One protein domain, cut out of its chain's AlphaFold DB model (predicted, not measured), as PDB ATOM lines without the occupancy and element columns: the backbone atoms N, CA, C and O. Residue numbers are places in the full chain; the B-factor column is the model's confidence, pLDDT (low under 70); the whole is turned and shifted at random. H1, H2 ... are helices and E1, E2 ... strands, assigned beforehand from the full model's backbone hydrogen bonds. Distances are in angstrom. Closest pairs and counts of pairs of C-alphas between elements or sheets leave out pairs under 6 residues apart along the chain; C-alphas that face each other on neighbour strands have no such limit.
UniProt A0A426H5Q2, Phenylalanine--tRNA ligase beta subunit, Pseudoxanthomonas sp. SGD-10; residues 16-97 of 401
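What this domain is: This is residues 16 to 97 of the 401 residues of the protein "Phenylalanine--tRNA ligase beta subunit" of Pseudoxanthomonas sp. SGD-10 (UniProt A0A426H5Q2). What shape does this domain make? It is an open, thinly filled arrangement: the long helix H3 touches no other helix, the helical hairpin of H1 and H2 sits at the other end of the long axis, and residues 26 to 51, with no named element, loop out from E1 and return to H1. Residues 37 to 42 and 90 to 97 stick out, and residues 16 to 17 fold beside E1. What is it made of? The printed part has 82 residues, mostly helix by class, with 37 of them in named elements, under half, in the order E1, H1, H2, H3. It is only just compact, close to loose, with a radius of gyration of the C-alphas of 13.9 A and spans of 38 by 29 by 23 A.

Where its parts are: Where is the longest helix? H3 is residues 81 to 96, 21.8 A long, from C-alpha 81 at (133.484, 152.813, 116.770) to C-alpha 96 at (152.223, 143.851, 123.329). Where are the others? H1 is residues 52 to 62, 15.6 A, H2 is residues 67 to 72, 8.7 A, and E1 is residues 22 to 25, 8.2 A, beginning at (136.836, 137.518, 101.250).

How they stand to each other: What does H3 touch? It touches no helix, and it is apart from E1. How do H1 and H2 stand? They form a helical hairpin and touch, the closest C-alphas being those of Ala 52 and Phe 72, 5.3 A apart, at a steep tilt of 41 degrees, opposite ways. What of E1 and the backbones? E1 pairs with no named strand, but residues 16 to 17 pair with its residues 22 to 24, antiparallel; it is only just apart from H1, at 8.3 A. In H1, H2 and H3 every O i to N i+4 pair is within hydrogen-bond range.

The domain as a whole: How large is it? The two C-alphas farthest apart, those of Arg 61 and Gly 97, are 38.9 A apart. Are there cuts or weak spots? The printed part has no cut, the link E1 to H1 is long at 26 residues, and no printed residue is under 70 in pLDDT.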
ATOM      1  N   ILE A  16     133.703 141.128 104.800       95.81
ATOM      2  CA  ILE A  16     134.853 142.023 104.804       95.81
ATOM      3  C   ILE A  16     135.879 141.382 103.888       95.81
ATOM      4  O   ILE A  16     136.225 140.213 104.073       95.81
ATOM      5  N   CYS A  17     136.314 142.122 102.876       95.38
ATOM      6  CA  CYS A  17     137.185 141.628 101.816       95.38
ATOM      7  C   CYS A  17     138.409 142.530 101.689       95.38
ATOM      8  O   CYS A  17     138.320 143.738 101.922       95.38
ATOM      9  N   ASN A  18     139.526 141.947 101.260       93.44
ATOM     10  CA  ASN A  18     140.608 142.727 100.666       93.44
ATOM     11  C   ASN A  18     140.329 142.909  99.157       93.44
ATOM     12  O   ASN A  18     139.209 142.693  98.691       93.44
ATOM     13  N   ALA A  19     141.332 143.340  98.390       95.00
ATOM     14  CA  ALA A  19     141.189 143.564  96.952       95.00
ATOM     15  C   ALA A  19     140.964 142.278  96.126       95.00
ATOM     16  O   ALA A  19     140.489 142.369  94.997       95.00
ATOM     17  N   GLU A  20     141.297 141.105  96.667       93.31
ATOM     18  CA  GLU A  20     141.363 139.839  95.925       93.31
ATOM     19  C   GLU A  20     140.387 138.778  96.457       93.31
ATOM     20  O   GLU A  20     139.796 138.034  95.675       93.31
ATOM     21  N   GLU A  21     140.190 138.702  97.775       92.38
ATOM     22  CA  GLU A  21     139.455 137.621  98.429       92.38
ATOM     23  C   GLU A  21     138.643 138.066  99.666       92.38
ATOM     24  O   GLU A  21     138.963 139.058 100.339       92.38
ATOM     25  N   PRO A  22     137.568 137.323 100.005       92.56
ATOM     26  CA  PRO A  22     136.836 137.518 101.250       92.56
ATOM     27  C   PRO A  22     137.663 137.092 102.467       92.56
ATOM     28  O   PRO A  22     138.201 135.989 102.523       92.56
ATOM     29  N   MET A  23     137.699 137.946 103.489       94.00
ATOM     30  CA  MET A  23     138.499 137.743 104.695       94.00
ATOM     31  C   MET A  23     137.679 137.224 105.870       94.00
ATOM     32  O   MET A  23     138.142 136.326 106.565       94.00
ATOM     33  N   CYS A  24     136.499 137.777 106.141       94.94
ATOM     34  CA  CYS A  24     135.648 137.325 107.244       94.94
ATOM     35  C   CYS A  24     134.175 137.679 107.018       94.94
ATOM     36  O   CYS A  24     133.839 138.523 106.184       94.94
ATOM     37  N   ILE A  25     133.293 137.012 107.765       96.19
ATOM     38  CA  ILE A  25     131.860 137.298 107.752       96.19
ATOM     39  C   ILE A  25     131.619 138.487 108.683       96.19
ATOM     40  O   ILE A  25     131.812 138.374 109.899       96.19
ATOM     41  N   ALA A  26     131.198 139.611 108.107       96.50
ATOM     42  CA  ALA A  26     131.125 140.903 108.779       96.50
ATOM     43  C   ALA A  26     130.251 140.843 110.040       96.50
ATOM     44  O   ALA A  26     129.091 140.430 109.991       96.50
ATOM     45  N   GLY A  27     130.826 141.218 111.185       94.94
ATOM     46  CA  GLY A  27     130.138 141.207 112.478       94.94
ATOM     47  C   GLY A  27     129.739 139.821 113.003       94.94
ATOM     48  O   GLY A  27     129.042 139.742 114.012       94.94
ATOM     49  N   VAL A  28     130.156 138.726 112.353       96.06
ATOM     50  CA  VAL A  28     129.779 137.358 112.745       96.06
ATOM     51  C   VAL A  28     130.998 136.529 113.115       96.06
ATOM     52  O   VAL A  28     131.085 136.072 114.256       96.06
ATOM     53  N   PHE A  29     131.922 136.287 112.177       95.44
ATOM     54  CA  PHE A  29     133.015 135.347 112.426       95.44
ATOM     55  C   PHE A  29     134.225 135.536 111.510       95.44
ATOM     56  O   PHE A  29     134.085 135.795 110.314       95.44
ATOM     57  N   GLY A  30     135.415 135.359 112.087       93.69
ATOM     58  CA  GLY A  30     136.700 135.505 111.406       93.69
ATOM     59  C   GLY A  30     136.975 134.422 110.358       93.69
ATOM     60  O   GLY A  30     136.518 133.276 110.462       93.69
ATOM     61  N   GLY A  31     137.766 134.779 109.347       92.06
ATOM     62  CA  GLY A  31     138.366 133.817 108.429       92.06
ATOM     63  C   GLY A  31     139.641 133.211 108.999       92.06
ATOM     64  O   GLY A  31     140.305 133.785 109.853       92.06
ATOM     65  N   GLU A  32     139.992 132.030 108.502       91.12
ATOM     66  CA  GLU A  32     141.178 131.295 108.955       91.12
ATOM     67  C   GLU A  32     142.486 131.939 108.473       91.12
ATOM     68  O   GLU A  32     143.473 132.006 109.203       91.12
ATOM     69  N   LYS A  33     142.492 132.437 107.232       88.69
ATOM     70  CA  LYS A  33     143.679 133.034 106.605       88.69
ATOM     71  C   LYS A  33     143.977 134.453 107.096       88.69
ATOM     72  O   LYS A  33     145.125 134.872 107.043       88.69
ATOM     73  N   SER A  34     142.955 135.167 107.564       88.94
ATOM     74  CA  SER A  34     143.001 136.587 107.938       88.94
ATOM     75  C   SER A  34     143.209 136.832 109.439       88.94
ATOM     76  O   SER A  34     143.336 137.981 109.854       88.94
ATOM     77  N   GLY A  35     143.237 135.775 110.259       87.94
ATOM     78  CA  GLY A  35     143.466 135.869 111.702       87.94
ATOM     79  C   GLY A  35     144.940 136.052 112.089       87.94
ATOM     80  O   GLY A  35     145.850 135.694 111.342       87.94
ATOM     81  N   VAL A  36     145.166 136.574 113.298       92.69
ATOM     82  CA  VAL A  36     146.500 136.699 113.915       92.69
ATOM     83  C   VAL A  36     147.063 135.310 114.242       92.69
ATOM     84  O   VAL A  36     146.347 134.451 114.754       92.69
ATOM     85  N   LYS A  37     148.351 135.094 113.959       92.19
ATOM     86  CA  LYS A  37     149.109 133.861 114.234       92.19
ATOM     87  C   LYS A  37     150.365 134.190 115.042       92.19
ATOM     88  O   LYS A  37     150.735 135.352 115.167       92.19
ATOM     89  N   GLU A  38     151.071 133.171 115.527       93.50
ATOM     90  CA  GLU A  38     152.315 133.353 116.300       93.50
ATOM     91  C   GLU A  38     153.389 134.162 115.553       93.50
ATOM     92  O   GLU A  38     154.143 134.913 116.161       93.50
ATOM     93  N   ALA A  39     153.441 134.046 114.223       95.56
ATOM     94  CA  ALA A  39     154.399 134.771 113.389       95.56
ATOM     95  C   ALA A  39     153.961 136.206 113.027       95.56
ATOM     96  O   ALA A  39     154.707 136.911 112.343       95.56
ATOM     97  N   THR A  40     152.759 136.638 113.423       95.56
ATOM     98  CA  THR A  40     152.223 137.959 113.068       95.56
ATOM     99  C   THR A  40     152.983 139.062 113.801       95.56
ATOM    100  O   THR A  40     153.083 139.052 115.023       95.56
ATOM    101  N   LYS A  41     153.497 140.034 113.041       94.12
ATOM    102  CA  LYS A  41     154.237 141.197 113.567       94.12
ATOM    103  C   LYS A  41     153.476 142.509 113.421       94.12
ATOM    104  O   LYS A  41     153.625 143.397 114.251       94.12
ATOM    105  N   ASP A  42     152.637 142.590 112.395       95.19
ATOM    106  CA  ASP A  42     151.860 143.768 112.038       95.19
ATOM    107  C   ASP A  42     150.379 143.391 112.001       95.19
ATOM    108  O   ASP A  42     150.012 142.324 111.503       95.19
ATOM    109  N   ILE A  43     149.525 144.261 112.537       95.00
ATOM    110  CA  ILE A  43     148.078 144.039 112.597       95.00
ATOM    111  C   ILE A  43     147.322 145.250 112.062       95.00
ATOM    112  O   ILE A  43     147.759 146.392 112.197       95.00
ATOM    113  N   PHE A  44     146.148 144.985 111.496       94.62
ATOM    114  CA  PHE A  44     145.169 145.999 111.131       94.62
ATOM    115  C   PHE A  44     143.968 145.872 112.067       94.62
ATOM    116  O   PHE A  44     143.417 144.782 112.222       94.62
ATOM    117  N   LEU A  45     143.586 146.971 112.716       95.50
ATOM    118  CA  LEU A  45     142.459 146.986 113.642       95.50
ATOM    119  C   LEU A  45     141.193 147.460 112.936       95.50
ATOM    120  O   LEU A  45     141.170 148.527 112.327       95.50
ATOM    121  N   GLU A  46     140.130 146.679 113.086       95.56
ATOM    122  CA  GLU A  46     138.794 147.000 112.607       95.56
ATOM    123  C   GLU A  46     137.882 147.346 113.787       95.56
ATOM    124  O   GLU A  46     137.843 146.640 114.794       95.56
ATOM    125  N   SER A  47     137.121 148.429 113.644       96.62
ATOM    126  CA  SER A  47     136.016 148.782 114.532       96.62
ATOM    127  C   SER A  47     134.890 149.320 113.665       96.62
ATOM    128  O   SER A  47     135.052 150.351 113.012       96.62
ATOM    129  N   ALA A  48     133.781 148.592 113.600       96.31
ATOM    130  CA  ALA A  48     132.722 148.846 112.636       96.31
ATOM    131  C   ALA A  48     131.336 148.705 113.267       96.31
ATOM    132  O   ALA A  48     131.150 148.013 114.267       96.31
ATOM    133  N   TYR A  49     130.361 149.353 112.638       95.88
ATOM    134  CA  TYR A  49     128.942 149.177 112.905       95.88
ATOM    135  C   TYR A  49     128.312 148.395 111.751       95.88
ATOM    136  O   TYR A  49     128.484 148.746 110.581       95.88
ATOM    137  N   PHE A  50     127.558 147.347 112.080       95.94
ATOM    138  CA  PHE A  50     126.855 146.527 111.099       95.94
ATOM    139  C   PHE A  50     125.349 146.582 111.321       95.94
ATOM    140  O   PHE A  50     124.863 146.677 112.445       95.94
ATOM    141  N   ASN A  51     124.591 146.454 110.231       94.62
ATOM    142  CA  ASN A  51     123.143 146.342 110.319       94.62
ATOM    143  C   ASN A  51     122.741 145.059 111.074       94.62
ATOM    144  O   ASN A  51     123.014 143.946 110.614       94.62
ATOM    145  N   ALA A  52     122.027 145.222 112.189       95.62
ATOM    146  CA  ALA A  52     121.643 144.130 113.082       95.62
ATOM    147  C   ALA A  52     120.840 143.011 112.395       95.62
ATOM    148  O   ALA A  52     121.053 141.826 112.655       95.62
ATOM    149  N   VAL A  53     119.947 143.367 111.463       95.62
ATOM    150  CA  VAL A  53     119.120 142.395 110.727       95.62
ATOM    151  C   VAL A  53     119.974 141.542 109.792       95.62
ATOM    152  O   VAL A  53     119.760 140.331 109.712       95.62
ATOM    153  N   SER A  54     120.937 142.157 109.098       95.88
ATOM    154  CA  SER A  54     121.878 141.438 108.233       95.88
ATOM    155  C   SER A  54     122.690 140.430 109.047       95.88
ATOM    156  O   SER A  54     122.634 139.234 108.758       95.88
ATOM    157  N   VAL A  55     123.320 140.873 110.141       97.12
ATOM    158  CA  VAL A  55     124.110 140.005 111.031       97.12
ATOM    159  C   VAL A  55     123.268 138.851 111.581       97.12
ATOM    160  O   VAL A  55     123.687 137.697 111.498       97.12
ATOM    161  N   ARG A  56     122.049 139.127 112.069       96.06
ATOM    162  CA  ARG A  56     121.136 138.104 112.607       96.06
ATOM    163  C   ARG A  56     120.799 137.024 111.581       96.06
ATOM    164  O   ARG A  56     120.781 135.836 111.908       96.06
ATOM    165  N   LYS A  57     120.489 137.421 110.340       96.19
ATOM    166  CA  LYS A  57     120.161 136.484 109.253       96.19
ATOM    167  C   LYS A  57     121.359 135.599 108.917       96.19
ATOM    168  O   LYS A  57     121.193 134.386 108.802       96.19
ATOM    169  N   THR A  58     122.541 136.194 108.810       96.25
ATOM    170  CA  THR A  58     123.795 135.503 108.497       96.25
ATOM    171  C   THR A  58     124.199 134.528 109.606       96.25
ATOM    172  O   THR A  58     124.410 133.344 109.345       96.25
ATOM    173  N   SER A  59     124.209 134.983 110.863       95.81
ATOM    174  CA  SER A  59     124.498 134.162 112.047       95.81
ATOM    175  C   SER A  59     123.570 132.948 112.140       95.81
ATOM    176  O   SER A  59     124.049 131.818 112.251       95.81
ATOM    177  N   LYS A  60     122.249 133.149 112.002       94.75
ATOM    178  CA  LYS A  60     121.277 132.045 112.017       94.75
ATOM    179  C   LYS A  60     121.467 131.070 110.863       94.75
ATOM    180  O   LYS A  60     121.378 129.868 111.090       94.75
ATOM    181  N   ARG A  61     121.724 131.565 109.648       94.50
ATOM    182  CA  ARG A  61     121.910 130.709 108.468       94.50
ATOM    183  C   ARG A  61     123.107 129.778 108.626       94.50
ATOM    184  O   ARG A  61     123.012 128.614 108.260       94.50
ATOM    185  N   PHE A  62     124.204 130.282 109.186       94.38
ATOM    186  CA  PHE A  62     125.416 129.495 109.412       94.38
ATOM    187  C   PHE A  62     125.457 128.781 110.769       94.38
ATOM    188  O   PHE A  62     126.441 128.098 111.052       94.38
ATOM    189  N   GLY A  63     124.432 128.942 111.615       94.44
ATOM    190  CA  GLY A  63     124.399 128.369 112.964       94.44
ATOM    191  C   GLY A  63     125.498 128.901 113.895       94.44
ATOM    192  O   GLY A  63     125.867 128.225 114.849       94.44
ATOM    193  N   LEU A  64     126.038 130.091 113.622       94.31
ATOM    194  CA  LEU A  64     127.170 130.674 114.345       94.31
ATOM    195  C   LEU A  64     126.686 131.608 115.452       94.31
ATOM    196  O   LEU A  64     126.000 132.584 115.164       94.31
ATOM    197  N   LYS A  65     127.078 131.353 116.702       93.62
ATOM    198  CA  LYS A  65     126.794 132.229 117.848       93.62
ATOM    199  C   LYS A  65     128.104 132.682 118.479       93.62
ATOM    200  O   LYS A  65     128.741 131.909 119.185       93.62
ATOM    201  N   THR A  66     128.502 133.916 118.204       95.06
ATOM    202  CA  THR A  66     129.733 134.522 118.723       95.06
ATOM    203  C   THR A  66     129.398 135.749 119.557       95.06
ATOM    204  O   THR A  66     128.301 136.302 119.455       95.06
ATOM    205  N   ASP A  67     130.349 136.212 120.363       95.31
ATOM    206  CA  ASP A  67     130.216 137.468 121.103       95.31
ATOM    207  C   ASP A  67     129.933 138.667 120.189       95.31
ATOM    208  O   ASP A  67     129.138 139.547 120.539       95.31
ATOM    209  N   SER A  68     130.561 138.686 119.010       94.94
ATOM    210  CA  SER A  68     130.341 139.696 117.976       94.94
ATOM    211  C   SER A  68     128.933 139.591 117.401       94.94
ATOM    212  O   SER A  68     128.195 140.575 117.434       94.94
ATOM    213  N   SER A  69     128.522 138.398 116.946       95.75
ATOM    214  CA  SER A  69     127.205 138.220 116.330       95.75
ATOM    215  C   SER A  69     126.087 138.533 117.318       95.75
ATOM    216  O   SER A  69     125.107 139.161 116.937       95.75
ATOM    217  N   PHE A  70     126.256 138.164 118.591       96.19
ATOM    218  CA  PHE A  70     125.304 138.436 119.668       96.19
ATOM    219  C   PHE A  70     125.091 139.935 119.921       96.19
ATOM    220  O   PHE A  70     123.951 140.361 120.129       96.19
ATOM    221  N   ARG A  71     126.170 140.731 119.915       96.00
ATOM    222  CA  ARG A  71     126.106 142.188 120.117       96.00
ATOM    223  C   ARG A  71     125.532 142.878 118.887       96.00
ATOM    224  O   ARG A  71     124.543 143.594 118.992       96.00
ATOM    225  N   PHE A  72     126.090 142.603 117.710       96.75
ATOM    226  CA  PHE A  72     125.644 143.248 116.479       96.75
ATOM    227  C   PHE A  72     124.203 142.886 116.104       96.75
ATOM    228  O   PHE A  72     123.478 143.765 115.655       96.75
ATOM    229  N   GLU A  73     123.726 141.653 116.339       95.75
ATOM    230  CA  GLU A  73     122.330 141.281 116.032       95.75
ATOM    231  C   GLU A  73     121.283 142.003 116.897       95.75
ATOM    232  O   GLU A  73     120.104 142.022 116.536       95.75
ATOM    233  N   ARG A  74     121.703 142.562 118.039       94.31
ATOM    234  CA  ARG A  74     120.865 143.371 118.940       94.31
ATOM    235  C   ARG A  74     120.961 144.862 118.652       94.31
ATOM    236  O   ARG A  74     120.086 145.595 119.085       94.31
ATOM    237  N   GLY A  75     121.965 145.276 117.886       93.56
ATOM    238  CA  GLY A  75     122.310 146.673 117.675       93.56
ATOM    239  C   GLY A  75     123.399 147.123 118.645       93.56
ATOM    240  O   GLY A  75     123.394 146.792 119.829       93.56
ATOM    241  N   THR A  76     124.362 147.862 118.111       93.69
ATOM    242  CA  THR A  76     125.458 148.482 118.858       93.69
ATOM    243  C   THR A  76     125.434 149.980 118.615       93.69
ATOM    244  O   THR A  76     124.913 150.424 117.595       93.69
ATOM    245  N   ASP A  77     126.036 150.749 119.513       94.12
ATOM    246  CA  ASP A  77     126.218 152.185 119.316       94.12
ATOM    247  C   ASP A  77     127.033 152.454 118.032       94.12
ATOM    248  O   ASP A  77     128.167 151.976 117.933       94.12
ATOM    249  N   PRO A  78     126.491 153.165 117.028       93.62
ATOM    250  CA  PRO A  78     127.256 153.514 115.837       93.62
ATOM    251  C   PRO A  78     128.374 154.539 116.117       93.62
ATOM    252  O   PRO A  78     129.390 154.529 115.421       93.62
ATOM    253  N   GLU A  79     128.244 155.358 117.165       92.88
ATOM    254  CA  GLU A  79     129.196 156.423 117.515       92.88
ATOM    255  C   GLU A  79     130.390 155.914 118.345       92.88
ATOM    256  O   GLU A  79     131.416 156.588 118.469       92.88
ATOM    257  N   ILE A  80     130.320 154.693 118.891       94.94
ATOM    258  CA  ILE A  80     131.393 154.144 119.739       94.94
ATOM    259  C   ILE A  80     132.620 153.681 118.941       94.94
ATOM    260  O   ILE A  80     133.685 153.465 119.523       94.94
ATOM    261  N   THR A  81     132.501 153.508 117.622       95.94
ATOM    262  CA  THR A  81     133.484 152.813 116.770       95.94
ATOM    263  C   THR A  81     134.897 153.393 116.900       95.94
ATOM    264  O   THR A  81     135.833 152.670 117.262       95.94
ATOM    265  N   VAL A  82     135.061 154.702 116.695       96.25
ATOM    266  CA  VAL A  82     136.362 155.391 116.765       96.25
ATOM    267  C   VAL A  82     136.921 155.400 118.190       96.25
ATOM    268  O   VAL A  82     138.129 155.242 118.387       96.25
ATOM    269  N   TYR A  83     136.061 155.570 119.198       96.88
ATOM    270  CA  TYR A  83     136.473 155.534 120.602       96.88
ATOM    271  C   TYR A  83     136.999 154.145 120.991       96.88
ATOM    272  O   TYR A  83     138.107 154.024 121.521       96.88
ATOM    273  N   ALA A  84     136.243 153.094 120.662       97.25
ATOM    274  CA  ALA A  84     136.614 151.706 120.908       97.25
ATOM    275  C   ALA A  84     137.919 151.335 120.186       97.25
ATOM    276  O   ALA A  84     138.801 150.729 120.796       97.25
ATOM    277  N   LEU A  85     138.090 151.781 118.935       97.25
ATOM    278  CA  LEU A  85     139.313 151.573 118.156       97.25
ATOM    279  C   LEU A  85     140.539 152.190 118.841       97.25
ATOM    280  O   LEU A  85     141.552 151.517 119.029       97.25
ATOM    281  N   LYS A  86     140.439 153.460 119.260       96.62
ATOM    282  CA  LYS A  86     141.518 154.155 119.984       96.62
ATOM    283  C   LYS A  86     141.865 153.433 121.282       96.62
ATOM    284  O   LYS A  86     143.042 153.242 121.580       96.62
ATOM    285  N   ARG A  87     140.852 153.009 122.048       97.75
ATOM    286  CA  ARG A  87     141.067 152.288 123.307       97.75
ATOM    287  C   ARG A  87     141.759 150.945 123.076       97.75
ATOM    288  O   ARG A  87     142.707 150.645 123.796       97.75
ATOM    289  N   ALA A  88     141.333 150.184 122.069       97.06
ATOM    290  CA  ALA A  88     141.957 148.916 121.700       97.06
ATOM    291  C   ALA A  88     143.421 149.104 121.271       97.06
ATOM    292  O   ALA A  88     144.296 148.406 121.775       97.06
ATOM    293  N   ALA A  89     143.709 150.093 120.418       96.31
ATOM    294  CA  ALA A  89     145.069 150.388 119.966       96.31
ATOM    295  C   ALA A  89     146.009 150.757 121.127       96.31
ATOM    296  O   ALA A  89     147.143 150.281 121.180       96.31
ATOM    297  N   LEU A  90     145.537 151.570 122.080       96.69
ATOM    298  CA  LEU A  90     146.318 151.931 123.267       96.69
ATOM    299  C   LEU A  90     146.596 150.721 124.165       96.69
ATOM    300  O   LEU A  90     147.727 150.559 124.611       96.69
ATOM    301  N   LEU A  91     145.597 149.863 124.389       97.94
ATOM    302  CA  LEU A  91     145.758 148.646 125.190       97.94
ATOM    303  C   LEU A  91     146.727 147.653 124.541       97.94
ATOM    304  O   LEU A  91     147.574 147.087 125.222       97.94
ATOM    305  N   ILE A  92     146.645 147.466 123.221       96.44
ATOM    306  CA  ILE A  92     147.587 146.611 122.490       96.44
ATOM    307  C   ILE A  92     149.005 147.165 122.610       96.44
ATOM    308  O   ILE A  92     149.923 146.407 122.909       96.44
ATOM    309  N   LYS A  93     149.182 148.482 122.446       96.19
ATOM    310  CA  LYS A  93     150.489 149.124 122.607       96.19
ATOM    311  C   LYS A  93     151.063 148.928 124.010       96.19
ATOM    312  O   LYS A  93     152.258 148.702 124.157       96.19
ATOM    313  N   GLU A  94     150.222 149.035 125.032       97.31
ATOM    314  CA  GLU A  94     150.609 148.854 126.431       97.31
ATOM    315  C   GLU A  94     151.039 147.409 126.729       97.31
ATOM    316  O   GLU A  94     152.055 147.196 127.382       97.31
ATOM    317  N   VAL A  95     150.291 146.423 126.224       97.31
ATOM    318  CA  VAL A  95     150.485 145.004 126.565       97.31
ATOM    319  C   VAL A  95     151.498 144.306 125.654       97.31
ATOM    320  O   VAL A  95     152.336 143.546 126.132       97.31
ATOM    321  N   ALA A  96     151.418 144.534 124.345       95.00
ATOM    322  CA  ALA A  96     152.223 143.851 123.329       95.00
ATOM    323  C   ALA A  96     153.333 144.737 122.733       95.00
ATOM    324  O   ALA A  96     154.168 144.249 121.970       95.00
ATOM    325  N   GLY A  97     153.365 146.030 123.069       93.75
ATOM    326  CA  GLY A  97     154.299 146.989 122.485       93.75
ATOM    327  C   GLY A  97     153.904 147.425 121.070       93.75
ATOM    328  O   GLY A  97     152.735 147.451 120.694       93.75
TER     329      GLY A  97